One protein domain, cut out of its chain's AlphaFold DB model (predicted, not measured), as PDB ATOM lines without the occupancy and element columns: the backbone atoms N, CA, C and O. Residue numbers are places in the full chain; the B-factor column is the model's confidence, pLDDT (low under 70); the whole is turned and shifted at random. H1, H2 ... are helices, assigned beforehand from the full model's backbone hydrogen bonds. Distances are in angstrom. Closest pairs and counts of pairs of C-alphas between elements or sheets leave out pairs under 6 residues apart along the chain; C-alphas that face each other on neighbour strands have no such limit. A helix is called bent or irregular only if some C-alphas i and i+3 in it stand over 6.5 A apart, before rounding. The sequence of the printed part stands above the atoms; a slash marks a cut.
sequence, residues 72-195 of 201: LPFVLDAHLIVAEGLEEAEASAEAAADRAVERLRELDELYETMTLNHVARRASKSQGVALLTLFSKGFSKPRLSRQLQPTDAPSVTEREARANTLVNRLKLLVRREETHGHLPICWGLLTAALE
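AT A GLANCE: This is residues 72 to 195 of the 201 residues of an uncharacterized protein of Trametes pubescens (UniProt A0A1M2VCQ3). This is an elongated bundle of five helices, up and down, each running against the one before it: the hairpin H1 and H2 on one side, H3 on the opposite side, and H5 and H6 between them. Short H4 lies beyond one end of the bundle, and residues 147 to 156, of which 154 to 156 belong to H5, stick out there. The printed part has 124 residues with six named helices, H1 to H6 in order, and no named strand; its class is all helix. It is compact, with a radius of gyration of the C-alphas of 14.6 A, and spans 48 by 26 by 25 A.

IN THESE COORDINATES: Find C-alpha 72 at (117.124, 150.824, 169.339); from there H1 runs through residues 72 to 87, 22.5 A. H2, residues 90 to 114, runs back over 35.5 A; it is irregular, with C-alphas 91 and 94 standing 7.9 A apart, and has a kink of 27 degrees near residue 97. Look for H3 at residues 118 to 139, 30.3 A long, beginning at C-alpha 118 (97.757, 152.215, 167.459). H4 is residues 143 to 148. H5, residues 154 to 175, runs 31.4 A. H6, residues 183 to 193, ends at C-alpha 193 (119.671, 133.787, 169.848).

HOW THE PARTS SIT: Start at the hub, H5 and H6, each touching four helices. H6 touches H1 the same way, closest at C-alphas 79 and 188, 4.1 A apart, at a shallow tilt of 33 degrees, only just short of steep. H6 touches H3 at a shallow tilt of 20 degrees, with C-alphas 128 and 183 closest at 3.9 A. H5 and H6, a helical hairpin, only just touch, with 3 pairs of C-alphas within 8 A, the closest being Ala 163 and Ala 193 at 5.4 A. With residues 162 to 170 alone, H5 touches H2 at a steep tilt of 40 degrees; C-alphas 97 and 166 are closest, at 6.1 A. H1 and H2, also a helical hairpin, touch closest at C-alphas 85 and 96, 5.4 A, at a shallow tilt of 10 degrees. H1 and H3 are apart, and H4 touches no helix. Every O i to N i+4 pair is within hydrogen-bond range in H1, H3, H4, H5 and H6; in H2 it is 19 of 21.

THE WHOLE: The C-alphas of Leu 116 and Thr 151 are the two farthest apart, 48.9 A. The printed part has no cut, and no link is long. Look in the B-factor column for low confidence at residues 142 to 155, under 70; the mean pLDDT of the printed part is 89.0.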
ATOM      1  N   LEU A  72     115.788 151.407 169.146       95.31
ATOM      2  CA  LEU A  72     117.124 150.824 169.339       95.31
ATOM      3  C   LEU A  72     117.468 150.522 170.802       95.31
ATOM      4  O   LEU A  72     118.006 149.439 171.031       95.31
ATOM      5  N   PRO A  73     117.146 151.382 171.792       96.56
ATOM      6  CA  PRO A  73     117.399 151.046 173.193       96.56
ATOM      7  C   PRO A  73     116.709 149.740 173.602       96.56
ATOM      8  O   PRO A  73     117.329 148.872 174.198       96.56
ATOM      9  N   PHE A  74     115.464 149.537 173.161       97.62
ATOM     10  CA  PHE A  74     114.702 148.318 173.437       97.62
ATOM     11  C   PHE A  74     115.266 147.087 172.728       97.62
ATOM     12  O   PHE A  74     115.270 146.003 173.305       97.62
ATOM     13  N   VAL A  75     115.755 147.236 171.489       97.69
ATOM     14  CA  VAL A  75     116.473 146.158 170.790       97.69
ATOM     15  C   VAL A  75     117.711 145.749 171.580       97.69
ATOM     16  O   VAL A  75     117.923 144.556 171.796       97.69
ATOM     17  N   LEU A  76     118.524 146.724 171.995       97.62
ATOM     18  CA  LEU A  76     119.779 146.478 172.694       97.62
ATOM     19  C   LEU A  76     119.533 145.849 174.067       97.62
ATOM     20  O   LEU A  76     120.133 144.824 174.375       97.62
ATOM     21  N   ASP A  77     118.611 146.399 174.853       98.06
ATOM     22  CA  ASP A  77     118.270 145.863 176.170       98.06
ATOM     23  C   ASP A  77     117.725 144.436 176.056       98.06
ATOM     24  O   ASP A  77     118.170 143.545 176.780       98.06
ATOM     25  N   ALA A  78     116.827 144.171 175.098       98.12
ATOM     26  CA  ALA A  78     116.324 142.821 174.849       98.12
ATOM     27  C   ALA A  78     117.444 141.857 174.426       98.12
ATOM     28  O   ALA A  78     117.478 140.713 174.884       98.12
ATOM     29  N   HIS A  79     118.371 142.317 173.584       97.62
ATOM     30  CA  HIS A  79     119.534 141.537 173.174       97.62
ATOM     31  C   HIS A  79     120.417 141.173 174.373       97.62
ATOM     32  O   HIS A  79     120.760 140.005 174.545       97.62
ATOM     33  N   LEU A  80     120.743 142.146 175.227       96.69
ATOM     34  CA  LEU A  80     121.572 141.939 176.415       96.69
ATOM     35  C   LEU A  80     120.892 141.012 177.429       96.69
ATOM     36  O   LEU A  80     121.524 140.067 177.894       96.69
ATOM     37  N   ILE A  81     119.597 141.207 177.703       96.88
ATOM     38  CA  ILE A  81     118.807 140.325 178.581       96.88
ATOM     39  C   ILE A  81     118.894 138.868 178.112       96.88
ATOM     40  O   ILE A  81     119.076 137.955 178.921       96.88
ATOM     41  N   VAL A  82     118.754 138.638 176.803       96.06
ATOM     42  CA  VAL A  82     118.806 137.288 176.233       96.06
ATOM     43  C   VAL A  82     120.228 136.744 176.236       96.06
ATOM     44  O   VAL A  82     120.415 135.596 176.627       96.06
ATOM     45  N   ALA A  83     121.230 137.540 175.861       94.50
ATOM     46  CA  ALA A  83     122.627 137.121 175.891       94.50
ATOM     47  C   ALA A  83     123.056 136.692 177.306       94.50
ATOM     48  O   ALA A  83     123.575 135.591 177.470       94.50
ATOM     49  N   GLU A  84     122.743 137.493 178.330       93.06
ATOM     50  CA  GLU A  84     122.984 137.165 179.743       93.06
ATOM     51  C   GLU A  84     122.291 135.854 180.149       93.06
ATOM     52  O   GLU A  84     122.922 134.963 180.721       93.06
ATOM     53  N   GLY A  85     121.008 135.697 179.803       91.62
ATOM     54  CA  GLY A  85     120.243 134.487 180.112       91.62
ATOM     55  C   GLY A  85     120.743 133.228 179.390       91.62
ATOM     56  O   GLY A  85     120.525 132.113 179.871       91.62
ATOM     57  N   LEU A  86     121.422 133.381 178.247       90.94
ATOM     58  CA  LEU A  86     122.017 132.280 177.486       90.94
ATOM     59  C   LEU A  86     123.413 131.873 177.980       90.94
ATOM     60  O   LEU A  86     123.813 130.738 177.721       90.94
ATOM     61  N   GLU A  87     124.141 132.743 178.681       87.81
ATOM     62  CA  GLU A  87     125.461 132.433 179.263       87.81
ATOM     63  C   GLU A  87     125.369 131.764 180.647       87.81
ATOM     64  O   GLU A  87     126.325 131.146 181.114       87.81
ATOM     65  N   GLU A  88     124.216 131.841 181.316       81.44
ATOM     66  CA  GLU A  88     124.065 131.381 182.700       81.44
ATOM     67  C   GLU A  88     124.141 129.840 182.841       81.44
ATOM     68  O   GLU A  88     123.674 129.088 181.981       81.44
ATOM     69  N   ALA A  89     124.752 129.357 183.933       72.94
ATOM     70  CA  ALA A  89     125.104 127.945 184.127       72.94
ATOM     71  C   ALA A  89     123.890 126.991 184.166       72.94
ATOM     72  O   ALA A  89     122.825 127.334 184.681       72.94
ATOM     73  N   GLU A  90     124.086 125.746 183.708       70.12
ATOM     74  CA  GLU A  90     123.030 124.736 183.502       70.12
ATOM     75  C   GLU A  90     122.155 124.484 184.745       70.12
ATOM     76  O   GLU A  90     120.931 124.427 184.646       70.12
ATOM     77  N   ALA A  91     122.761 124.440 185.937       72.81
ATOM     78  CA  ALA A  91     122.049 124.226 187.201       72.81
ATOM     79  C   ALA A  91     121.011 125.321 187.528       72.81
ATOM     80  O   ALA A  91     120.077 125.070 188.287       72.81
ATOM     81  N   SER A  92     121.158 126.519 186.952       79.81
ATOM     82  CA  SER A  92     120.219 127.638 187.091       79.81
ATOM     83  C   SER A  92     119.542 128.007 185.763       79.81
ATOM     84  O   SER A  92     118.822 129.004 185.729       79.81
ATOM     85  N   ALA A  93     119.725 127.243 184.681       79.06
ATOM     86  CA  ALA A  93     119.270 127.636 183.343       79.06
ATOM     87  C   ALA A  93     117.748 127.849 183.258       79.06
ATOM     88  O   ALA A  93     117.281 128.750 182.566       79.06
ATOM     89  N   GLU A  94     116.966 127.062 183.998       85.56
ATOM     90  CA  GLU A  94     115.508 127.206 184.029       85.56
ATOM     91  C   GLU A  94     115.080 128.526 184.683       85.56
ATOM     92  O   GLU A  94     114.292 129.278 184.107       85.56
ATOM     93  N   ALA A  95     115.666 128.836 185.843       88.88
ATOM     94  CA  ALA A  95     115.416 130.072 186.578       88.88
ATOM     95  C   ALA A  95     115.985 131.304 185.854       88.88
ATOM     96  O   ALA A  95     115.400 132.382 185.923       88.88
ATOM     97  N   ALA A  96     117.110 131.148 185.152       89.38
ATOM     98  CA  ALA A  96     117.695 132.158 184.275       89.38
ATOM     99  C   ALA A  96     116.730 132.519 183.145       89.38
ATOM    100  O   ALA A  96     116.441 133.693 182.913       89.38
ATOM    101  N   ALA A  97     116.170 131.496 182.496       89.38
ATOM    102  CA  ALA A  97     115.199 131.679 181.435       89.38
ATOM    103  C   ALA A  97     113.914 132.354 181.938       89.38
ATOM    104  O   ALA A  97     113.407 133.246 181.262       89.38
ATOM    105  N   ASP A  98     113.420 132.001 183.130       92.44
ATOM    106  CA  ASP A  98     112.262 132.677 183.731       92.44
ATOM    107  C   ASP A  98     112.546 134.155 184.025       92.44
ATOM    108  O   ASP A  98     111.745 135.016 183.663       92.44
ATOM    109  N   ARG A  99     113.714 134.475 184.603       94.94
ATOM    110  CA  ARG A  99     114.126 135.871 184.840       94.94
ATOM    111  C   ARG A  99     114.261 136.664 183.544       94.94
ATOM    112  O   ARG A  99     113.828 137.811 183.489       94.94
ATOM    113  N   ALA A 100     114.869 136.076 182.515       95.88
ATOM    114  CA  ALA A 100     115.031 136.731 181.222       95.88
ATOM    115  C   ALA A 100     113.670 137.011 180.571       95.88
ATOM    116  O   ALA A 100     113.436 138.118 180.094       95.88
ATOM    117  N   VAL A 101     112.750 136.044 180.602       96.56
ATOM    118  CA  VAL A 101     111.387 136.216 180.077       96.56
ATOM    119  C   VAL A 101     110.622 137.297 180.841       96.56
ATOM    120  O   VAL A 101     109.948 138.106 180.209       96.56
ATOM    121  N   GLU A 102     110.754 137.353 182.166       97.44
ATOM    122  CA  GLU A 102     110.123 138.399 182.975       97.44
ATOM    123  C   GLU A 102     110.660 139.794 182.618       97.44
ATOM    124  O   GLU A 102     109.881 140.693 182.313       97.44
ATOM    125  N   ARG A 103     111.987 139.957 182.530       98.19
ATOM    126  CA  ARG A 103     112.613 141.226 182.110       98.19
ATOM    127  C   ARG A 103     112.189 141.638 180.697       98.19
ATOM    128  O   ARG A 103     111.935 142.812 180.448       98.19
ATOM    129  N   LEU A 104     112.089 140.683 179.768       98.25
ATOM    130  CA  LEU A 104     111.583 140.949 178.418       98.25
ATOM    131  C   LEU A 104     110.119 141.393 178.441       98.25
ATOM    132  O   LEU A 104     109.757 142.277 177.672       98.25
ATOM    133  N   ARG A 105     109.287 140.814 179.315       98.25
ATOM    134  CA  ARG A 105     107.882 141.209 179.474       98.25
ATOM    135  C   ARG A 105     107.758 142.641 179.986       98.25
ATOM    136  O   ARG A 105     106.982 143.407 179.425       98.25
ATOM    137  N   GLU A 106     108.529 143.007 181.008       98.31
ATOM    138  CA  GLU A 106     108.575 144.378 181.533       98.31
ATOM    139  C   GLU A 106     109.022 145.380 180.456       98.31
ATOM    140  O   GLU A 106     108.421 146.443 180.294       98.31
ATOM    141  N   LEU A 107     110.044 145.017 179.674       98.31
ATOM    142  CA  LEU A 107     110.560 145.843 178.584       98.31
ATOM    143  C   LEU A 107     109.543 146.000 177.436       98.31
ATOM    144  O   LEU A 107     109.400 147.087 176.874       98.31
ATOM    145  N   ASP A 108     108.813 144.935 177.106       98.31
ATOM    146  CA  ASP A 108     107.761 144.930 176.083       98.31
ATOM    147  C   ASP A 108     106.523 145.735 176.513       98.31
ATOM    148  O   ASP A 108     105.927 146.440 175.696       98.31
ATOM    149  N   GLU A 109     106.168 145.702 177.801       98.19
ATOM    150  CA  GLU A 109     105.136 146.567 178.391       98.19
ATOM    151  C   GLU A 109     105.540 148.045 178.315       98.19
ATOM    152  O   GLU A 109     104.761 148.901 177.882       98.19
ATOM    153  N   LEU A 110     106.793 148.362 178.660       97.94
ATOM    154  CA  LEU A 110     107.309 149.722 178.535       97.94
ATOM    155  C   LEU A 110     107.252 150.206 177.076       97.94
ATOM    156  O   LEU A 110     106.781 151.316 176.814       97.94
ATOM    157  N   TYR A 111     107.647 149.369 176.115       97.75
ATOM    158  CA  TYR A 111     107.564 149.722 174.697       97.75
ATOM    159  C   TYR A 111     106.117 149.953 174.225       97.75
ATOM    160  O   TYR A 111     105.848 150.919 173.497       97.75
ATOM    161  N   GLU A 112     105.165 149.115 174.655       96.94
ATOM    162  CA  GLU A 112     103.739 149.306 174.353       96.94
ATOM    163  C   GLU A 112     103.262 150.671 174.860       96.94
ATOM    164  O   GLU A 112     102.680 151.451 174.093       96.94
ATOM    165  N   THR A 113     103.528 150.992 176.131       96.19
ATOM    166  CA  THR A 113     103.070 152.251 176.745       96.19
ATOM    167  C   THR A 113     103.673 153.482 176.064       96.19
ATOM    168  O   THR A 113     102.965 154.477 175.884       96.19
ATOM    169  N   MET A 114     104.917 153.397 175.582       94.44
ATOM    170  CA  MET A 114     105.596 154.479 174.856       94.44
ATOM    171  C   MET A 114     105.160 154.617 173.388       94.44
ATOM    172  O   MET A 114     105.269 155.698 172.805       94.44
ATOM    173  N   THR A 115     104.606 153.568 172.775       92.12
ATOM    174  CA  THR A 115     104.194 153.593 171.361       92.12
ATOM    175  C   THR A 115     102.753 154.083 171.203       92.12
ATOM    176  O   THR A 115     101.856 153.302 170.939       92.12
ATOM    177  N   LEU A 116     102.469 155.378 171.332       88.75
ATOM    178  CA  LEU A 116     101.074 155.874 171.383       88.75
ATOM    179  C   LEU A 116     100.224 155.611 170.119       88.75
ATOM    180  O   LEU A 116      98.995 155.549 170.188       88.75
ATOM    181  N   ASN A 117     100.851 155.459 168.951       88.69
ATOM    182  CA  ASN A 117     100.142 155.233 167.693       88.69
ATOM    183  C   ASN A 117      99.674 153.769 167.569       88.69
ATOM    184  O   ASN A 117     100.480 152.856 167.405       88.69
ATOM    185  N   HIS A 118      98.357 153.550 167.557       89.50
ATOM    186  CA  HIS A 118      97.757 152.215 167.459       89.50
ATOM    187  C   HIS A 118      98.090 151.449 166.158       89.50
ATOM    188  O   HIS A 118      98.148 150.218 166.180       89.50
ATOM    189  N   VAL A 119      98.324 152.143 165.036       89.44
ATOM    190  CA  VAL A 119      98.763 151.528 163.770       89.44
ATOM    191  C   VAL A 119     100.197 151.031 163.918       89.44
ATOM    192  O   VAL A 119     100.481 149.881 163.584       89.44
ATOM    193  N   ALA A 120     101.075 151.855 164.500       88.44
ATOM    194  CA  ALA A 120     102.458 151.478 164.781       88.44
ATOM    195  C   ALA A 120     102.541 150.321 165.794       88.44
ATOM    196  O   ALA A 120     103.287 149.370 165.564       88.44
ATOM    197  N   ARG A 121     101.719 150.338 166.858       91.81
ATOM    198  CA  ARG A 121     101.593 149.214 167.807       91.81
ATOM    199  C   ARG A 121     101.206 147.928 167.091       91.81
ATOM    200  O   ARG A 121     101.896 146.922 167.228       91.81
ATOM    201  N   ARG A 122     100.125 147.955 166.303       92.62
ATOM    202  CA  ARG A 122      99.624 146.774 165.584       92.62
ATOM    203  C   ARG A 122     100.665 146.217 164.614       92.62
ATOM    204  O   ARG A 122     100.879 145.006 164.599       92.62
ATOM    205  N   ALA A 123     101.305 147.089 163.836       91.12
ATOM    206  CA  ALA A 123     102.383 146.715 162.927       91.12
ATOM    207  C   ALA A 123     103.537 146.047 163.688       91.12
ATOM    208  O   ALA A 123     103.913 144.923 163.363       91.12
ATOM    209  N   SER A 124     104.016 146.688 164.757       94.00
ATOM    210  CA  SER A 124     105.118 146.189 165.580       94.00
ATOM    211  C   SER A 124     104.821 144.816 166.199       94.00
ATOM    212  O   SER A 124     105.654 143.919 166.090       94.00
ATOM    213  N   LYS A 125     103.623 144.600 166.766       95.38
ATOM    214  CA  LYS A 125     103.209 143.291 167.319       95.38
ATOM    215  C   LYS A 125     103.148 142.209 166.236       95.38
ATOM    216  O   LYS A 125     103.676 141.115 166.406       95.38
ATOM    217  N   SER A 126     102.547 142.519 165.083       93.25
ATOM    218  CA  SER A 126     102.467 141.576 163.957       93.25
ATOM    219  C   SER A 126     103.855 141.162 163.458       93.25
ATOM    220  O   SER A 126     104.097 139.979 163.218       93.25
ATOM    221  N   GLN A 127     104.766 142.127 163.318       93.31
ATOM    222  CA  GLN A 127     106.131 141.883 162.855       93.31
ATOM    223  C   GLN A 127     106.950 141.097 163.890       93.31
ATOM    224  O   GLN A 127     107.646 140.148 163.524       93.31
ATOM    225  N   GLY A 128     106.822 141.412 165.183       95.50
ATOM    226  CA  GLY A 128     107.488 140.658 166.249       95.50
ATOM    227  C   GLY A 128     107.032 139.196 166.319       95.50
ATOM    228  O   GLY A 128     107.864 138.285 166.323       95.50
ATOM    229  N   VAL A 129     105.724 138.928 166.231       94.88
ATOM    230  CA  VAL A 129     105.188 137.551 166.151       94.88
ATOM    231  C   VAL A 129     105.718 136.800 164.927       94.88
ATOM    232  O   VAL A 129     106.007 135.594 165.003       94.88
ATOM    233  N   ALA A 130     105.865 137.492 163.798       94.00
ATOM    234  CA  ALA A 130     106.431 136.904 162.596       94.00
ATOM    235  C   ALA A 130     107.914 136.534 162.790       94.00
ATOM    236  O   ALA A 130     108.294 135.427 162.410       94.00
ATOM    237  N   LEU A 131     108.717 137.357 163.478       93.94
ATOM    238  CA  LEU A 131     110.105 137.017 163.840       93.94
ATOM    239  C   LEU A 131     110.196 135.802 164.769       93.94
ATOM    240  O   LEU A 131     110.988 134.892 164.523       93.94
ATOM    241  N   LEU A 132     109.344 135.720 165.794       94.38
ATOM    242  CA  LEU A 132     109.300 134.543 166.673       94.38
ATOM    243  C   LEU A 132     108.882 133.270 165.913       94.38
ATOM    244  O   LEU A 132     109.254 132.143 166.262       94.38
ATOM    245  N   THR A 133     108.073 133.421 164.865       92.88
ATOM    246  CA  THR A 133     107.699 132.317 163.975       92.88
ATOM    247  C   THR A 133     108.844 131.938 163.042       92.88
ATOM    248  O   THR A 133     109.105 130.745 162.883       92.88
ATOM    249  N   LEU A 134     109.535 132.930 162.480       92.31
ATOM    250  CA  LEU A 134     110.720 132.760 161.646       92.31
ATOM    251  C   LEU A 134     111.812 132.012 162.408       92.31
ATOM    252  O   LEU A 134     112.326 131.030 161.885       92.31
ATOM    253  N   PHE A 135     112.094 132.381 163.660       92.62
ATOM    254  CA  PHE A 135     113.050 131.648 164.488       92.62
ATOM    255  C   PHE A 135     112.683 130.165 164.603       92.62
ATOM    256  O   PHE A 135     113.467 129.296 164.228       92.62
ATOM    257  N   SER A 136     111.457 129.860 165.043       90.06
ATOM    258  CA  SER A 136     111.027 128.469 165.258       90.06
ATOM    259  C   SER A 136     110.856 127.634 163.983       90.06
ATOM    260  O   SER A 136     110.650 126.427 164.084       90.06
ATOM    261  N   LYS A 137     110.822 128.247 162.796       88.94
ATOM    262  CA  LYS A 137     110.646 127.523 161.525       88.94
ATOM    263  C   LYS A 137     111.902 127.507 160.661       88.94
ATOM    264  O   LYS A 137     112.102 126.539 159.938       88.94
ATOM    265  N   GLY A 138     112.689 128.577 160.701       85.19
ATOM    266  CA  GLY A 138     113.835 128.803 159.825       85.19
ATOM    267  C   GLY A 138     115.187 128.639 160.511       85.19
ATOM    268  O   GLY A 138     116.130 128.219 159.851       85.19
ATOM    269  N   PHE A 139     115.286 128.918 161.815       85.00
ATOM    270  CA  PHE A 139     116.570 128.918 162.530       85.00
ATOM    271  C   PHE A 139     116.689 127.817 163.590       85.00
ATOM    272  O   PHE A 139     117.789 127.357 163.885       85.00
ATOM    273  N   SER A 140     115.579 127.328 164.148       81.62
ATOM    274  CA  SER A 140     115.624 126.214 165.094       81.62
ATOM    275  C   SER A 140     115.779 124.869 164.379       81.62
ATOM    276  O   SER A 140     114.925 124.496 163.568       81.62
ATOM    277  N   LYS A 141     116.805 124.087 164.739       74.69
ATOM    278  CA  LYS A 141     116.956 122.703 164.262       74.69
ATOM    279  C   LYS A 141     115.729 121.853 164.648       74.69
ATOM    280  O   LYS A 141     115.332 121.853 165.821       74.69
ATOM    281  N   PRO A 142     115.148 121.072 163.715       64.06
ATOM    282  CA  PRO A 142     114.109 120.104 164.044       64.06
ATOM    283  C   PRO A 142     114.593 119.116 165.111       64.06
ATOM    284  O   PRO A 142     115.733 118.651 165.074       64.06
ATOM    285  N   ARG A 143     113.705 118.735 166.041       59.19
ATOM    286  CA  ARG A 143     114.004 117.773 167.125       59.19
ATOM    287  C   ARG A 143     114.627 116.467 166.602       59.19
ATOM    288  O   ARG A 143     115.528 115.937 167.239       59.19
ATOM    289  N   LEU A 144     114.181 115.994 165.435       57.50
ATOM    290  CA  LEU A 144     114.696 114.792 164.769       57.50
ATOM    291  C   LEU A 144     116.125 114.975 164.236       57.50
ATOM    292  O   LEU A 144     116.948 114.078 164.379       57.50
ATOM    293  N   SER A 145     116.455 116.143 163.682       60.72
ATOM    294  CA  SER A 145     117.808 116.442 163.191       60.72
ATOM    295  C   SER A 145     118.830 116.452 164.328       60.72
ATOM    296  O   SER A 145     119.919 115.912 164.167       60.72
ATOM    297  N   ARG A 146     118.449 116.960 165.510       60.81
ATOM    298  CA  ARG A 146     119.295 116.929 166.718       60.81
ATOM    299  C   ARG A 146     119.604 115.502 167.189       60.81
ATOM    300  O   ARG A 146     120.676 115.251 167.717       60.81
ATOM    301  N   GLN A 147     118.670 114.567 167.006       60.25
ATOM    302  CA  GLN A 147     118.867 113.160 167.376       60.25
ATOM    303  C   GLN A 147     119.746 112.397 166.376       60.25
ATOM    304  O   GLN A 147     120.372 111.409 166.750       60.25
ATOM    305  N   LEU A 148     119.785 112.837 165.115       60.53
ATOM    306  CA  LEU A 148     120.484 112.150 164.025       60.53
ATOM    307  C   LEU A 148     121.907 112.676 163.776       60.53
ATOM    308  O   LEU A 148     122.720 111.942 163.222       60.53
ATOM    309  N   GLN A 149     122.221 113.912 164.180       59.50
ATOM    310  CA  GLN A 149     123.554 114.518 164.049       59.50
ATOM    311  C   GLN A 149     124.123 114.926 165.422       59.50
ATOM    312  O   GLN A 149     124.065 116.095 165.790       59.50
ATOM    313  N   PRO A 150     124.701 113.985 166.191       59.16
ATOM    314  CA  PRO A 150     125.384 114.280 167.456       59.16
ATOM    315  C   PRO A 150     126.800 114.874 167.274       59.16
ATOM    316  O   PRO A 150     127.599 114.839 168.201       59.16
ATOM    317  N   THR A 151     127.152 115.364 166.079       58.09
ATOM    318  CA  THR A 151     128.507 115.847 165.742       58.09
ATOM    319  C   THR A 151     128.822 117.256 166.248       58.09
ATOM    320  O   THR A 151     129.982 117.658 166.199       58.09
ATOM    321  N   ASP A 152     127.823 118.002 166.721       63.22
ATOM    322  CA  ASP A 152     128.019 119.356 167.242       63.22
ATOM    323  C   ASP A 152     128.620 119.327 168.653       63.22
ATOM    324  O   ASP A 152     128.331 118.444 169.463       63.22
ATOM    325  N   ALA A 153     129.446 120.328 168.974       65.81
ATOM    326  CA  ALA A 153     129.949 120.507 170.329       65.81
ATOM    327  C   ALA A 153     128.775 120.640 171.331       65.81
ATOM    328  O   ALA A 153     127.784 121.322 171.035       65.81
ATOM    329  N   PRO A 154     128.873 120.029 172.528       68.44
ATOM    330  CA  PRO A 154     127.786 120.012 173.509       68.44
ATOM    331  C   PRO A 154     127.326 121.423 173.908       68.44
ATOM    332  O   PRO A 154     126.126 121.688 173.950       68.44
ATOM    333  N   SER A 155     128.262 122.366 174.058       68.00
ATOM    334  CA  SER A 155     127.978 123.761 174.422       68.00
ATOM    335  C   SER A 155     127.104 124.509 173.406       68.00
ATOM    336  O   SER A 155     126.204 125.255 173.796       68.00
ATOM    337  N   VAL A 156     127.321 124.287 172.104       72.19
ATOM    338  CA  VAL A 156     126.527 124.903 171.022       72.19
ATOM    339  C   VAL A 156     125.098 124.364 171.057       72.19
ATOM    340  O   VAL A 156     124.128 125.121 171.020       72.19
ATOM    341  N   THR A 157     124.956 123.048 171.234       77.81
ATOM    342  CA  THR A 157     123.649 122.382 171.306       77.81
ATOM    343  C   THR A 157     122.841 122.831 172.532       77.81
ATOM    344  O   THR A 157     121.618 122.993 172.454       77.81
ATOM    345  N   GLU A 158     123.508 123.069 173.663       84.00
ATOM    346  CA  GLU A 158     122.895 123.576 174.895       84.00
ATOM    347  C   GLU A 158     122.441 125.031 174.771       84.00
ATOM    348  O   GLU A 158     121.340 125.373 175.212       84.00
ATOM    349  N   ARG A 159     123.255 125.903 174.164       86.88
ATOM    350  CA  ARG A 159     122.865 127.298 173.909       86.88
ATOM    351  C   ARG A 159     121.666 127.364 172.966       86.88
ATOM    352  O   ARG A 159     120.674 128.014 173.290       86.88
ATOM    353  N   GLU A 160     121.705 126.624 171.857       87.38
ATOM    354  CA  GLU A 160     120.569 126.510 170.937       87.38
ATOM    355  C   GLU A 160     119.312 126.000 171.662       87.38
ATOM    356  O   GLU A 160     118.200 126.478 171.415       87.38
ATOM    357  N   ALA A 161     119.443 125.017 172.560       87.50
ATOM    358  CA  ALA A 161     118.323 124.515 173.352       87.50
ATOM    359  C   ALA A 161     117.747 125.594 174.283       87.50
ATOM    360  O   ALA A 161     116.524 125.751 174.323       87.50
ATOM    361  N   ARG A 162     118.603 126.367 174.961       90.19
ATOM    362  CA  ARG A 162     118.202 127.494 175.819       90.19
ATOM    363  C   ARG A 162     117.498 128.597 175.022       90.19
ATOM    364  O   ARG A 162     116.404 129.012 175.405       90.19
ATOM    365  N   ALA A 163     118.037 128.981 173.865       92.56
ATOM    366  CA  ALA A 163     117.415 129.954 172.965       92.56
ATOM    367  C   ALA A 163     116.027 129.490 172.496       92.56
ATOM    368  O   ALA A 163     115.053 130.242 172.549       92.56
ATOM    369  N   ASN A 164     115.898 128.212 172.126       91.94
ATOM    370  CA  ASN A 164     114.605 127.618 171.789       91.94
ATOM    371  C   ASN A 164     113.611 127.668 172.957       91.94
ATOM    372  O   ASN A 164     112.426 127.921 172.734       91.94
ATOM    373  N   THR A 165     114.056 127.415 174.187       92.12
ATOM    374  CA  THR A 165     113.202 127.509 175.378       92.12
ATOM    375  C   THR A 165     112.702 128.938 175.585       92.12
ATOM    376  O   THR A 165     111.491 129.131 175.697       92.12
ATOM    377  N   LEU A 166     113.594 129.934 175.541       94.19
ATOM    378  CA  LEU A 166     113.243 131.353 175.671       94.19
ATOM    379  C   LEU A 166     112.220 131.793 174.617       94.19
ATOM    380  O   LEU A 166     111.163 132.324 174.962       94.19
ATOM    381  N   VAL A 167     112.485 131.497 173.340       95.12
ATOM    382  CA  VAL A 167     111.579 131.845 172.235       95.12
ATOM    383  C   VAL A 167     110.206 131.203 172.436       95.12
ATOM    384  O   VAL A 167     109.180 131.857 172.257       95.12
ATOM    385  N   ASN A 168     110.155 129.925 172.822       94.06
ATOM    386  CA  ASN A 168     108.884 129.231 173.028       94.06
ATOM    387  C   ASN A 168     108.098 129.780 174.226       94.06
ATOM    388  O   ASN A 168     106.872 129.876 174.129       94.06
ATOM    389  N   ARG A 169     108.772 130.171 175.316       95.31
ATOM    390  CA  ARG A 169     108.124 130.827 176.463       95.31
ATOM    391  C   ARG A 169     107.533 132.169 176.070       95.31
ATOM    392  O   ARG A 169     106.339 132.367 176.274       95.31
ATOM    393  N   LEU A 170     108.315 133.036 175.426       96.44
ATOM    394  CA  LEU A 170     107.816 134.342 174.996       96.44
ATOM    395  C   LEU A 170     106.639 134.191 174.020       96.44
ATOM    396  O   LEU A 170     105.601 134.818 174.198       96.44
ATOM    397  N   LYS A 171     106.728 133.270 173.050       96.00
ATOM    398  CA  LYS A 171     105.606 132.947 172.149       96.00
ATOM    399  C   LYS A 171     104.353 132.496 172.887       96.00
ATOM    400  O   LYS A 171     103.249 132.809 172.444       96.00
ATOM    401  N   LEU A 172     104.504 131.706 173.949       96.44
ATOM    402  CA  LEU A 172     103.376 131.247 174.751       96.44
ATOM    403  C   LEU A 172     102.723 132.418 175.489       96.44
ATOM    404  O   LEU A 172     101.500 132.514 175.451       96.44
ATOM    405  N   LEU A 173     103.513 133.315 176.082       97.31
ATOM    406  CA  LEU A 173     103.004 134.523 176.736       97.31
ATOM    407  C   LEU A 173     102.270 135.434 175.749       97.31
ATOM    408  O   LEU A 173     101.154 135.856 176.033       97.31
ATOM    409  N   VAL A 174     102.833 135.650 174.555       97.19
ATOM    410  CA  VAL A 174     102.178 136.440 173.497       97.19
ATOM    411  C   VAL A 174     100.839 135.814 173.097       97.19
ATOM    412  O   VAL A 174      99.835 136.505 172.967       97.19
ATOM    413  N   ARG A 175     100.782 134.483 172.946       96.62
ATOM    414  CA  ARG A 175      99.534 133.761 172.628       96.62
ATOM    415  C   ARG A 175      98.491 133.815 173.741       96.62
ATOM    416  O   ARG A 175      97.313 133.640 173.451       96.62
ATOM    417  N   ARG A 176      98.929 133.968 174.989       97.62
ATOM    418  CA  ARG A 176      98.061 134.132 176.160       97.62
ATOM    419  C   ARG A 176      97.695 135.590 176.424       97.62
ATOM    420  O   ARG A 176      96.983 135.841 177.385       97.62
ATOM    421  N   GLU A 177      98.171 136.515 175.589       96.25
ATOM    422  CA  GLU A 177      97.981 137.959 175.757       96.25
ATOM    423  C   GLU A 177      98.555 138.485 177.087       96.25
ATOM    424  O   GLU A 177      98.122 139.505 177.608       96.25
ATOM    425  N   GLU A 178      99.561 137.795 177.636       96.88
ATOM    426  CA  GLU A 178     100.291 138.215 178.843       96.88
ATOM    427  C   GLU A 178     101.452 139.174 178.516       96.88
ATOM    428  O   GLU A 178     102.062 139.756 179.409       96.88
ATOM    429  N   THR A 179     101.795 139.302 177.233       97.44
ATOM    430  CA  THR A 179     102.788 140.234 176.688       97.44
ATOM    431  C   THR A 179     102.451 140.521 175.219       97.44
ATOM    432  O   THR A 179     101.622 139.826 174.622       97.44
ATOM    433  N   HIS A 180     103.063 141.536 174.617       97.44
ATOM    434  CA  HIS A 180     102.647 142.079 173.323       97.44
ATOM    435  C   HIS A 180     103.396 141.475 172.132       97.44
ATOM    436  O   HIS A 180     102.813 141.319 171.054       97.44
ATOM    437  N   GLY A 181     104.670 141.135 172.319       96.81
ATOM    438  CA  GLY A 181     105.559 140.637 171.279       96.81
ATOM    439  C   GLY A 181     105.932 141.717 170.267       96.81
ATOM    440  O   GLY A 181     105.819 141.479 169.062       96.81
ATOM    441  N   HIS A 182     106.348 142.904 170.721       97.25
ATOM    442  CA  HIS A 182     106.756 143.971 169.811       97.25
ATOM    443  C   HIS A 182     108.026 143.634 169.030       97.25
ATOM    444  O   HIS A 182     108.907 142.903 169.488       97.25
ATOM    445  N   LEU A 183     108.126 144.223 167.836       95.62
ATOM    446  CA  LEU A 183     109.245 144.044 166.918       95.62
ATOM    447  C   LEU A 183     110.610 144.301 167.586       95.62
ATOM    448  O   LEU A 183     111.441 143.401 167.495       95.62
ATOM    449  N   PRO A 184     110.866 145.425 168.290       96.62
ATOM    450  CA  PRO A 184     112.170 145.665 168.918       96.62
ATOM    451  C   PRO A 184     112.593 144.573 169.903       96.62
ATOM    452  O   PRO A 184     113.728 144.105 169.854       96.62
ATOM    453  N   ILE A 185     111.658 144.097 170.728       98.19
ATOM    454  CA  ILE A 185     111.910 143.052 171.726       98.19
ATOM    455  C   ILE A 185     112.200 141.716 171.048       98.19
ATOM    456  O   ILE A 185     113.191 141.047 171.341       98.19
ATOM    457  N   CYS A 186     111.358 141.343 170.083       97.44
ATOM    458  CA  CYS A 186     111.506 140.093 169.343       97.44
ATOM    459  C   CYS A 186     112.772 140.086 168.474       97.44
ATOM    460  O   CYS A 186     113.376 139.031 168.287       97.44
ATOM    461  N   TRP A 187     113.186 141.246 167.960       96.56
ATOM    462  CA  TRP A 187     114.418 141.413 167.196       96.56
ATOM    463  C   TRP A 187     115.665 141.313 168.082       96.56
ATOM    464  O   TRP A 187     116.597 140.590 167.730       96.56
ATOM    465  N   GLY A 188     115.673 141.953 169.255       97.06
ATOM    466  CA  GLY A 188     116.752 141.789 170.237       97.06
ATOM    467  C   GLY A 188     116.925 140.326 170.658       97.06
ATOM    468  O   GLY A 188     118.026 139.782 170.612       97.06
ATOM    469  N   LEU A 189     115.814 139.637 170.934       97.06
ATOM    470  CA  LEU A 189     115.827 138.203 171.224       97.06
ATOM    471  C   LEU A 189     116.350 137.363 170.050       97.06
ATOM    472  O   LEU A 189     117.162 136.464 170.266       97.06
ATOM    473  N   LEU A 190     115.906 137.642 168.821       95.56
ATOM    474  CA  LEU A 190     116.350 136.922 167.624       95.56
ATOM    475  C   LEU A 190     117.857 137.081 167.406       95.56
ATOM    476  O   LEU A 190     118.552 136.091 167.199       95.56
ATOM    477  N   THR A 191     118.352 138.315 167.457       95.06
ATOM    478  CA  THR A 191     119.767 138.622 167.212       95.06
ATOM    479  C   THR A 191     120.671 137.969 168.259       95.06
ATOM    480  O   THR A 191     121.666 137.351 167.886       95.06
ATOM    481  N   ALA A 192     120.290 137.988 169.540       95.00
ATOM    482  CA  ALA A 192     121.034 137.307 170.603       95.00
ATOM    483  C   ALA A 192     120.992 135.775 170.467       95.00
ATOM    484  O   ALA A 192     122.002 135.094 170.667       95.00
ATOM    485  N   ALA A 193     119.837 135.220 170.085       93.38
ATOM    486  CA  ALA A 193     119.671 133.787 169.848       93.38
ATOM    487  C   ALA A 193     120.478 133.273 168.642       93.38
ATOM    488  O   ALA A 193     120.816 132.091 168.607       93.38
ATOM    489  N   LEU A 194     120.770 134.143 167.671       91.75
ATOM    490  CA  LEU A 194     121.591 133.853 166.491       91.75
ATOM    491  C   LEU A 194     123.071 134.221 166.669       91.75
ATOM    492  O   LEU A 194     123.825 134.114 165.708       91.75
ATOM    493  N   GLU A 195     123.484 134.639 167.871       91.38
ATOM    494  CA  GLU A 195     124.863 135.052 168.182       91.38
ATOM    495  C   GLU A 195     125.382 136.216 167.321       91.38
ATOM    496  O   GLU A 195     126.583 136.327 167.077       91.38
TER     497      GLU A 195